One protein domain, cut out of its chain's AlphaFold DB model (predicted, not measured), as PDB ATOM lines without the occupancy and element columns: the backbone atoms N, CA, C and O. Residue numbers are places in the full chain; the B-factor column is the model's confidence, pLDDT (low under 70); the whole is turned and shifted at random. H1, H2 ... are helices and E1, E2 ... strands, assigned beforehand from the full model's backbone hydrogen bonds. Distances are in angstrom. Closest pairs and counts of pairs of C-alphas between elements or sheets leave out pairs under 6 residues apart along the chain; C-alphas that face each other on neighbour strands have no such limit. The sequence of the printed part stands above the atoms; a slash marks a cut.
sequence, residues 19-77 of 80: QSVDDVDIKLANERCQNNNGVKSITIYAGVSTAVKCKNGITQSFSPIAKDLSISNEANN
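AT A GLANCE: This is residues 19 to 77 of the 80 residues of an uncharacterized protein of Cycloclasticus sp. symbiont of Poecilosclerida sp. N (UniProt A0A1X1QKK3). H1 packs slantwise over one face of a small antiparallel sheet, E1 - E2 - E3, and H2 runs off past one end, where residues 72 to 77 stick out. The printed part has 59 residues, mixed helices and strands, in the order H1, E1, E2, E3, H2. It is compact, with a radius of gyration of the C-alphas of 11.2 A and spans of 34 by 23 by 16 A.

IN THESE COORDINATES: Find C-alpha 39 at (-50.507, -36.115, 49.961); there E1, residues 39 to 45, begins its 17.0 A. E2 is residues 49 to 54, 16.1 A; E3 is 59 to 62, 10.6 A. H1, residues 23 to 32, spans 14.2 A; H2, residues 64 to 75, runs 16.7 A to C-alpha 75 at (-31.751, -23.710, 37.858).

HOW THE PARTS SIT: The strands form a meander, each the antiparallel neighbour of the one before: look for N 43 and O 51, 2.8 A, in hairpin E1 and E2, and N 52 and O 60, 2.8 A, in hairpin E2 and E3. H1 is on the sheet at a height of 9.1 A; its C-alpha 29 comes closest to E2 at Val 52, 6.0 A. H2 touches H1 with residues 67 to 71 alone, at a steep tilt of 66 degrees, opposite ways; the closest C-alphas, Val 24 and Lys 67, are 6.6 A apart. In H1 and H2 every O i to N i+4 pair is within hydrogen-bond range.

THE WHOLE: The farthest C-alphas, Gly 57 and Asn 76, are 35.1 A apart. The printed part has no cut, and no link is long. Residues 19 to 20 have pLDDT under 70.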
ATOM      1  N   GLN A  19     -42.485 -46.269  38.068       57.31
ATOM      2  CA  GLN A  19     -42.892 -44.872  38.144       57.31
ATOM      3  C   GLN A  19     -41.956 -44.207  39.154       57.31
ATOM      4  O   GLN A  19     -42.195 -44.243  40.360       57.31
ATOM      5  N   SER A  20     -40.852 -43.646  38.660       69.62
ATOM      6  CA  SER A  20     -39.981 -42.796  39.459       69.62
ATOM      7  C   SER A  20     -40.732 -41.506  39.748       69.62
ATOM      8  O   SER A  20     -40.955 -40.698  38.847       69.62
ATOM      9  N   VAL A  21     -41.144 -41.337  40.999       78.38
ATOM     10  CA  VAL A  21     -41.555 -40.038  41.520       78.38
ATOM     11  C   VAL A  21     -40.278 -39.323  41.943       78.38
ATOM     12  O   VAL A  21     -39.534 -39.864  42.761       78.38
ATOM     13  N   ASP A  22     -40.001 -38.155  41.370       84.69
ATOM     14  CA  ASP A  22     -38.858 -37.335  41.778       84.69
ATOM     15  C   ASP A  22     -39.249 -36.250  42.792       84.69
ATOM     16  O   ASP A  22     -40.428 -36.020  43.080       84.69
ATOM     17  N   ASP A  23     -38.248 -35.583  43.369       87.00
ATOM     18  CA  ASP A  23     -38.454 -34.575  44.414       87.00
ATOM     19  C   ASP A  23     -39.325 -33.400  43.947       87.00
ATOM     20  O   ASP A  23     -40.066 -32.815  44.743       87.00
ATOM     21  N   VAL A  24     -39.282 -33.063  42.654       88.62
ATOM     22  CA  VAL A  24     -40.097 -31.982  42.087       88.62
ATOM     23  C   VAL A  24     -41.563 -32.395  42.055       88.62
ATOM     24  O   VAL A  24     -42.422 -31.597  42.440       88.62
ATOM     25  N   ASP A  25     -41.855 -33.640  41.672       89.00
ATOM     26  CA  ASP A  25     -43.211 -34.189  41.732       89.00
ATOM     27  C   ASP A  25     -43.754 -34.179  43.165       89.00
ATOM     28  O   ASP A  25     -44.902 -33.788  43.389       89.00
ATOM     29  N   ILE A  26     -42.928 -34.555  44.148       89.38
ATOM     30  CA  ILE A  26     -43.302 -34.537  45.571       89.38
ATOM     31  C   ILE A  26     -43.574 -33.107  46.040       89.38
ATOM     32  O   ILE A  26     -44.578 -32.858  46.714       89.38
ATOM     33  N   LYS A  27     -42.711 -32.153  45.677       91.62
ATOM     34  CA  LYS A  27     -42.868 -30.742  46.041       91.62
ATOM     35  C   LYS A  27     -44.167 -30.168  45.478       91.62
ATOM     36  O   LYS A  27     -44.983 -29.662  46.248       91.62
ATOM     37  N   LEU A  28     -44.397 -30.304  44.171       92.25
ATOM     38  CA  LEU A  28     -45.627 -29.825  43.536       92.25
ATOM     39  C   LEU A  28     -46.862 -30.523  44.117       92.25
ATOM     40  O   LEU A  28     -47.879 -29.877  44.359       92.25
ATOM     41  N   ALA A  29     -46.790 -31.827  44.387       92.38
ATOM     42  CA  ALA A  29     -47.889 -32.554  45.014       92.38
ATOM     43  C   ALA A  29     -48.216 -32.023  46.418       92.38
ATOM     44  O   ALA A  29     -49.392 -31.848  46.753       92.38
ATOM     45  N   ASN A  30     -47.196 -31.719  47.222       92.19
ATOM     46  CA  ASN A  30     -47.371 -31.123  48.543       92.19
ATOM     47  C   ASN A  30     -47.973 -29.719  48.467       92.19
ATOM     48  O   ASN A  30     -48.891 -29.433  49.229       92.19
ATOM     49  N   GLU A  31     -47.538 -28.880  47.526       93.00
ATOM     50  CA  GLU A  31     -48.138 -27.559  47.289       93.00
ATOM     51  C   GLU A  31     -49.627 -27.685  46.924       93.00
ATOM     52  O   GLU A  31     -50.480 -26.997  47.486       93.00
ATOM     53  N   ARG A  32     -49.984 -28.637  46.050       92.75
ATOM     54  CA  ARG A  32     -51.386 -28.887  45.665       92.75
ATOM     55  C   ARG A  32     -52.244 -29.415  46.815       92.75
ATOM     56  O   ARG A  32     -53.438 -29.115  46.879       92.75
ATOM     57  N   CYS A  33     -51.663 -30.186  47.730       94.62
ATOM     58  CA  CYS A  33     -52.367 -30.734  48.888       94.62
ATOM     59  C   CYS A  33     -52.100 -29.984  50.204       94.62
ATOM     60  O   CYS A  33     -52.507 -30.482  51.258       94.62
ATOM     61  N   GLN A  34     -51.483 -28.796  50.170       94.19
ATOM     62  CA  GLN A  34     -51.088 -28.044  51.370       94.19
ATOM     63  C   GLN A  34     -52.283 -27.777  52.296       94.19
ATOM     64  O   GLN A  34     -52.197 -27.984  53.503       94.19
ATOM     65  N   ASN A  35     -53.431 -27.430  51.712       93.12
ATOM     66  CA  ASN A  35     -54.679 -27.163  52.437       93.12
ATOM     67  C   ASN A  35     -55.590 -28.400  52.555       93.12
ATOM     68  O   ASN A  35     -56.750 -28.285  52.935       93.12
ATOM     69  N   ASN A  36     -55.091 -29.584  52.188       93.56
ATOM     70  CA  ASN A  36     -55.877 -30.811  52.028       93.56
ATOM     71  C   ASN A  36     -55.335 -31.981  52.872       93.56
ATOM     72  O   ASN A  36     -55.473 -33.152  52.502       93.56
ATOM     73  N   ASN A  37     -54.717 -31.668  54.015       91.75
ATOM     74  CA  ASN A  37     -54.105 -32.616  54.955       91.75
ATOM     75  C   ASN A  37     -52.934 -33.422  54.357       91.75
ATOM     76  O   ASN A  37     -52.608 -34.511  54.838       91.75
ATOM     77  N   GLY A  38     -52.291 -32.889  53.314       90.94
ATOM     78  CA  GLY A  38     -51.132 -33.492  52.665       90.94
ATOM     79  C   GLY A  38     -51.471 -34.578  51.643       90.94
ATOM     80  O   GLY A  38     -52.633 -34.882  51.351       90.94
ATOM     81  N   VAL A  39     -50.418 -35.153  51.066       94.75
ATOM     82  CA  VAL A  39     -50.507 -36.115  49.961       94.75
ATOM     83  C   VAL A  39     -50.802 -37.523  50.483       94.75
ATOM     84  O   VAL A  39     -50.241 -37.968  51.486       94.75
ATOM     85  N   LYS A  40     -51.702 -38.234  49.796       94.50
ATOM     86  CA  LYS A  40     -51.995 -39.659  50.005       94.50
ATOM     87  C   LYS A  40     -51.355 -40.530  48.927       94.50
ATOM     88  O   LYS A  40     -50.803 -41.574  49.253       94.50
ATOM     89  N   SER A  41     -51.455 -40.131  47.662       93.19
ATOM     90  CA  SER A  41     -50.831 -40.843  46.543       93.19
ATOM     91  C   SER A  41     -50.559 -39.904  45.374       93.19
ATOM     92  O   SER A  41     -51.298 -38.940  45.167       93.19
ATOM     93  N   ILE A  42     -49.531 -40.226  44.594       92.00
ATOM     94  CA  ILE A  42     -49.153 -39.531  43.364       92.00
ATOM     95  C   ILE A  42     -49.202 -40.558  42.234       92.00
ATOM     96  O   ILE A  42     -48.701 -41.671  42.384       92.00
ATOM     97  N   THR A  43     -49.821 -40.199  41.118       91.12
ATOM     98  CA  THR A  43     -49.888 -41.022  39.911       91.12
ATOM     99  C   THR A  43     -49.383 -40.196  38.741       91.12
ATOM    100  O   THR A  43     -49.980 -39.180  38.393       91.12
ATOM    101  N   ILE A  44     -48.278 -40.631  38.142       86.94
ATOM    102  CA  ILE A  44     -47.629 -39.931  37.032       86.94
ATOM    103  C   ILE A  44     -48.074 -40.560  35.713       86.94
ATOM    104  O   ILE A  44     -47.717 -41.699  35.411       86.94
ATOM    105  N   TYR A  45     -48.812 -39.814  34.902       86.38
ATOM    106  CA  TYR A  45     -49.099 -40.175  33.520       86.38
ATOM    107  C   TYR A  45     -48.028 -39.533  32.640       86.38
ATOM    108  O   TYR A  45     -48.109 -38.349  32.306       86.38
ATOM    109  N   ALA A  46     -46.987 -40.309  32.327       77.69
ATOM    110  CA  ALA A  46     -45.808 -39.839  31.606       77.69
ATOM    111  C   ALA A  46     -46.194 -39.052  30.339       77.69
ATOM    112  O   ALA A  46     -46.952 -39.536  29.502       77.69
ATOM    113  N   GLY A  47     -45.690 -37.819  30.227       73.56
ATOM    114  CA  GLY A  47     -45.952 -36.926  29.093       73.56
ATOM    115  C   GLY A  47     -47.345 -36.284  29.052       73.56
ATOM    116  O   GLY A  47     -47.597 -35.483  28.159       73.56
ATOM    117  N   VAL A  48     -48.238 -36.585  30.003       83.38
ATOM    118  CA  VAL A  48     -49.618 -36.067  30.010       83.38
ATOM    119  C   VAL A  48     -49.881 -35.189  31.226       83.38
ATOM    120  O   VAL A  48     -50.192 -34.008  31.077       83.38
ATOM    121  N   SER A  49     -49.784 -35.749  32.432       87.81
ATOM    122  CA  SER A  49     -50.075 -35.047  33.687       87.81
ATOM    123  C   SER A  49     -49.712 -35.893  34.902       87.81
ATOM    124  O   SER A  49     -49.573 -37.110  34.822       87.81
ATOM    125  N   THR A  50     -49.615 -35.248  36.058       90.94
ATOM    126  CA  THR A  50     -49.497 -35.927  37.346       90.94
ATOM    127  C   THR A  50     -50.766 -35.675  38.148       90.94
ATOM    128  O   THR A  50     -51.156 -34.526  38.363       90.94
ATOM    129  N   ALA A  51     -51.420 -36.748  38.588       92.56
ATOM    130  CA  ALA A  51     -52.565 -36.698  39.485       92.56
ATOM    131  C   ALA A  51     -52.120 -36.938  40.930       92.56
ATOM    132  O   ALA A  51     -51.308 -37.817  41.215       92.56
ATOM    133  N   VAL A  52     -52.683 -36.171  41.855       94.38
ATOM    134  CA  VAL A  52     -52.350 -36.203  43.277       94.38
ATOM    135  C   VAL A  52     -53.633 -36.367  44.067       94.38
ATOM    136  O   VAL A  52     -54.526 -35.524  44.011       94.38
ATOM    137  N   LYS A  53     -53.722 -37.445  44.837       95.38
ATOM    138  CA  LYS A  53     -54.811 -37.651  45.785       95.38
ATOM    139  C   LYS A  53     -54.386 -37.106  47.137       95.38
ATOM    140  O   LYS A  53     -53.396 -37.573  47.701       95.38
ATOM    141  N   CYS A  54     -55.132 -36.151  47.670       96.00
ATOM    142  CA  CYS A  54     -54.912 -35.627  49.011       96.00
ATOM    143  C   CYS A  54     -55.557 -36.539  50.071       96.00
ATOM    144  O   CYS A  54     -56.441 -37.352  49.770       96.00
ATOM    145  N   LYS A  55     -55.132 -36.426  51.337       94.62
ATOM    146  CA  LYS A  55     -55.652 -37.283  52.421       94.62
ATOM    147  C   LYS A  55     -57.139 -37.075  52.704       94.62
ATOM    148  O   LYS A  55     -57.809 -38.037  53.067       94.62
ATOM    149  N   ASN A  56     -57.659 -35.870  52.483       93.69
ATOM    150  CA  ASN A  56     -59.090 -35.567  52.596       93.69
ATOM    151  C   ASN A  56     -59.951 -36.131  51.441       93.69
ATOM    152  O   ASN A  56     -61.163 -35.952  51.447       93.69
ATOM    153  N   GLY A  57     -59.345 -36.812  50.460       92.12
ATOM    154  CA  GLY A  57     -60.044 -37.458  49.346       92.12
ATOM    155  C   GLY A  57     -60.134 -36.624  48.068       92.12
ATOM    156  O   GLY A  57     -60.465 -37.183  47.022       92.12
ATOM    157  N   ILE A  58     -59.780 -35.335  48.114       95.12
ATOM    158  CA  ILE A  58     -59.742 -34.471  46.931       95.12
ATOM    159  C   ILE A  58     -58.619 -34.926  45.997       95.12
ATOM    160  O   ILE A  58     -57.530 -35.294  46.440       95.12
ATOM    161  N   THR A  59     -58.892 -34.895  44.695       95.06
ATOM    162  CA  THR A  59     -57.888 -35.150  43.660       95.06
ATOM    163  C   THR A  59     -57.523 -33.834  42.989       95.06
ATOM    164  O   THR A  59     -58.399 -33.076  42.584       95.06
ATOM    165  N   GLN A  60     -56.228 -33.567  42.900       93.50
ATOM    166  CA  GLN A  60     -55.633 -32.434  42.206       93.50
ATOM    167  C   GLN A  60     -54.759 -32.956  41.067       93.50
ATOM    168  O   GLN A  60     -54.382 -34.128  41.049       93.50
ATOM    169  N   SER A  61     -54.401 -32.094  40.122       92.56
ATOM    170  CA  SER A  61     -53.470 -32.458  39.056       92.56
ATOM    171  C   SER A  61     -52.589 -31.290  38.656       92.56
ATOM    172  O   SER A  61     -52.989 -30.130  38.769       92.56
ATOM    173  N   PHE A  62     -51.408 -31.596  38.135       91.12
ATOM    174  CA  PHE A  62     -50.537 -30.623  37.493       91.12
ATOM    175  C   PHE A  62     -49.985 -31.171  36.178       91.12
ATOM    176  O   PHE A  62     -49.875 -32.382  35.984       91.12
ATOM    177  N   SER A  63     -49.697 -30.265  35.246       89.62
ATOM    178  CA  SER A  63     -49.154 -30.611  33.936       89.62
ATOM    179  C   SER A  63     -47.637 -30.837  34.004       89.62
ATOM    180  O   SER A  63     -46.981 -30.307  34.905       89.62
ATOM    181  N   PRO A  64     -47.053 -31.543  33.020       85.25
ATOM    182  CA  PRO A  64     -45.603 -31.672  32.886       85.25
ATOM    183  C   PRO A  64     -44.915 -30.303  32.770       85.25
ATOM    184  O   PRO A  64     -43.870 -30.090  33.364       85.25
ATOM    185  N   ILE A  65     -45.569 -29.327  32.131       87.06
ATOM    186  CA  ILE A  65     -45.066 -27.948  32.014       87.06
ATOM    187  C   ILE A  65     -44.847 -27.309  33.393       87.06
ATOM    188  O   ILE A  65     -43.883 -26.576  33.591       87.06
ATOM    189  N   ALA A  66     -45.723 -27.580  34.365       82.94
ATOM    190  CA  ALA A  66     -45.553 -27.057  35.719       82.94
ATOM    191  C   ALA A  66     -44.296 -27.632  36.396       82.94
ATOM    192  O   ALA A  66     -43.618 -26.923  37.142       82.94
ATOM    193  N   LYS A  67     -43.969 -28.896  36.105       85.06
ATOM    194  CA  LYS A  67     -42.742 -29.550  36.561       85.06
ATOM    195  C   LYS A  67     -41.511 -28.938  35.888       85.06
ATOM    196  O   LYS A  67     -40.598 -28.511  36.591       85.06
ATOM    197  N   ASP A  68     -41.527 -28.801  34.564       86.19
ATOM    198  CA  ASP A  68     -40.421 -28.215  33.796       86.19
ATOM    199  C   ASP A  68     -40.131 -26.772  34.225       86.19
ATOM    200  O   ASP A  68     -38.977 -26.378  34.398       86.19
ATOM    201  N   LEU A  69     -41.183 -25.984  34.466       87.31
ATOM    202  CA  LEU A  69     -41.050 -24.614  34.946       87.31
ATOM    203  C   LEU A  69     -40.455 -24.559  36.359       87.31
ATOM    204  O   LEU A  69     -39.632 -23.692  36.637       87.31
ATOM    205  N   SER A  70     -40.835 -25.488  37.244       86.25
ATOM    206  CA  SER A  70     -40.260 -25.598  38.590       86.25
ATOM    207  C   SER A  70     -38.753 -25.878  38.531       86.25
ATOM    208  O   SER A  70     -37.973 -25.179  39.181       86.25
ATOM    209  N   ILE A  71     -38.337 -26.821  37.677       85.25
ATOM    210  CA  ILE A  71     -36.924 -27.164  37.445       85.25
ATOM    211  C   ILE A  71     -36.162 -25.968  36.862       85.25
ATOM    212  O   ILE A  71     -35.092 -25.611  37.353       85.25
ATOM    213  N   SER A  72     -36.721 -25.316  35.839       86.94
ATOM    214  CA  SER A  72     -36.095 -24.160  35.192       86.94
ATOM    215  C   SER A  72     -35.934 -22.983  36.155       86.94
ATOM    216  O   SER A  72     -34.868 -22.371  36.220       86.94
ATOM    217  N   ASN A  73     -36.955 -22.683  36.960       86.62
ATOM    218  CA  ASN A  73     -36.878 -21.618  37.958       86.62
ATOM    219  C   ASN A  73     -35.825 -21.919  39.028       86.62
ATOM    220  O   ASN A  73     -35.118 -21.012  39.455       86.62
ATOM    221  N   GLU A  74     -35.700 -23.176  39.453       85.62
ATOM    222  CA  GLU A  74     -34.654 -23.603  40.381       85.62
ATOM    223  C   GLU A  74     -33.253 -23.420  39.789       85.62
ATOM    224  O   GLU A  74     -32.412 -22.785  40.421       85.62
ATOM    225  N   ALA A  75     -33.029 -23.869  38.552       85.44
ATOM    226  CA  ALA A  75     -31.751 -23.710  37.858       85.44
ATOM    227  C   ALA A  75     -31.360 -22.235  37.645       85.44
ATOM    228  O   ALA A  75     -30.181 -21.889  37.686       85.44
ATOM    229  N   ASN A  76     -32.347 -21.358  37.449       87.88
ATOM    230  CA  ASN A  76     -32.137 -19.927  37.238       87.88
ATOM    231  C   ASN A  76     -32.187 -19.092  38.532       87.88
ATOM    232  O   ASN A  76     -32.144 -17.866  38.460       87.88
ATOM    233  N   ASN A  77     -32.274 -19.716  39.716       80.00
ATOM    234  CA  ASN A  77     -32.424 -19.031  41.012       80.00
ATOM    235  C   ASN A  77     -33.635 -18.075  41.075       80.00
ATOM    236  O   ASN A  77     -33.627 -17.080  41.794       80.00
TER     237      ASN A  77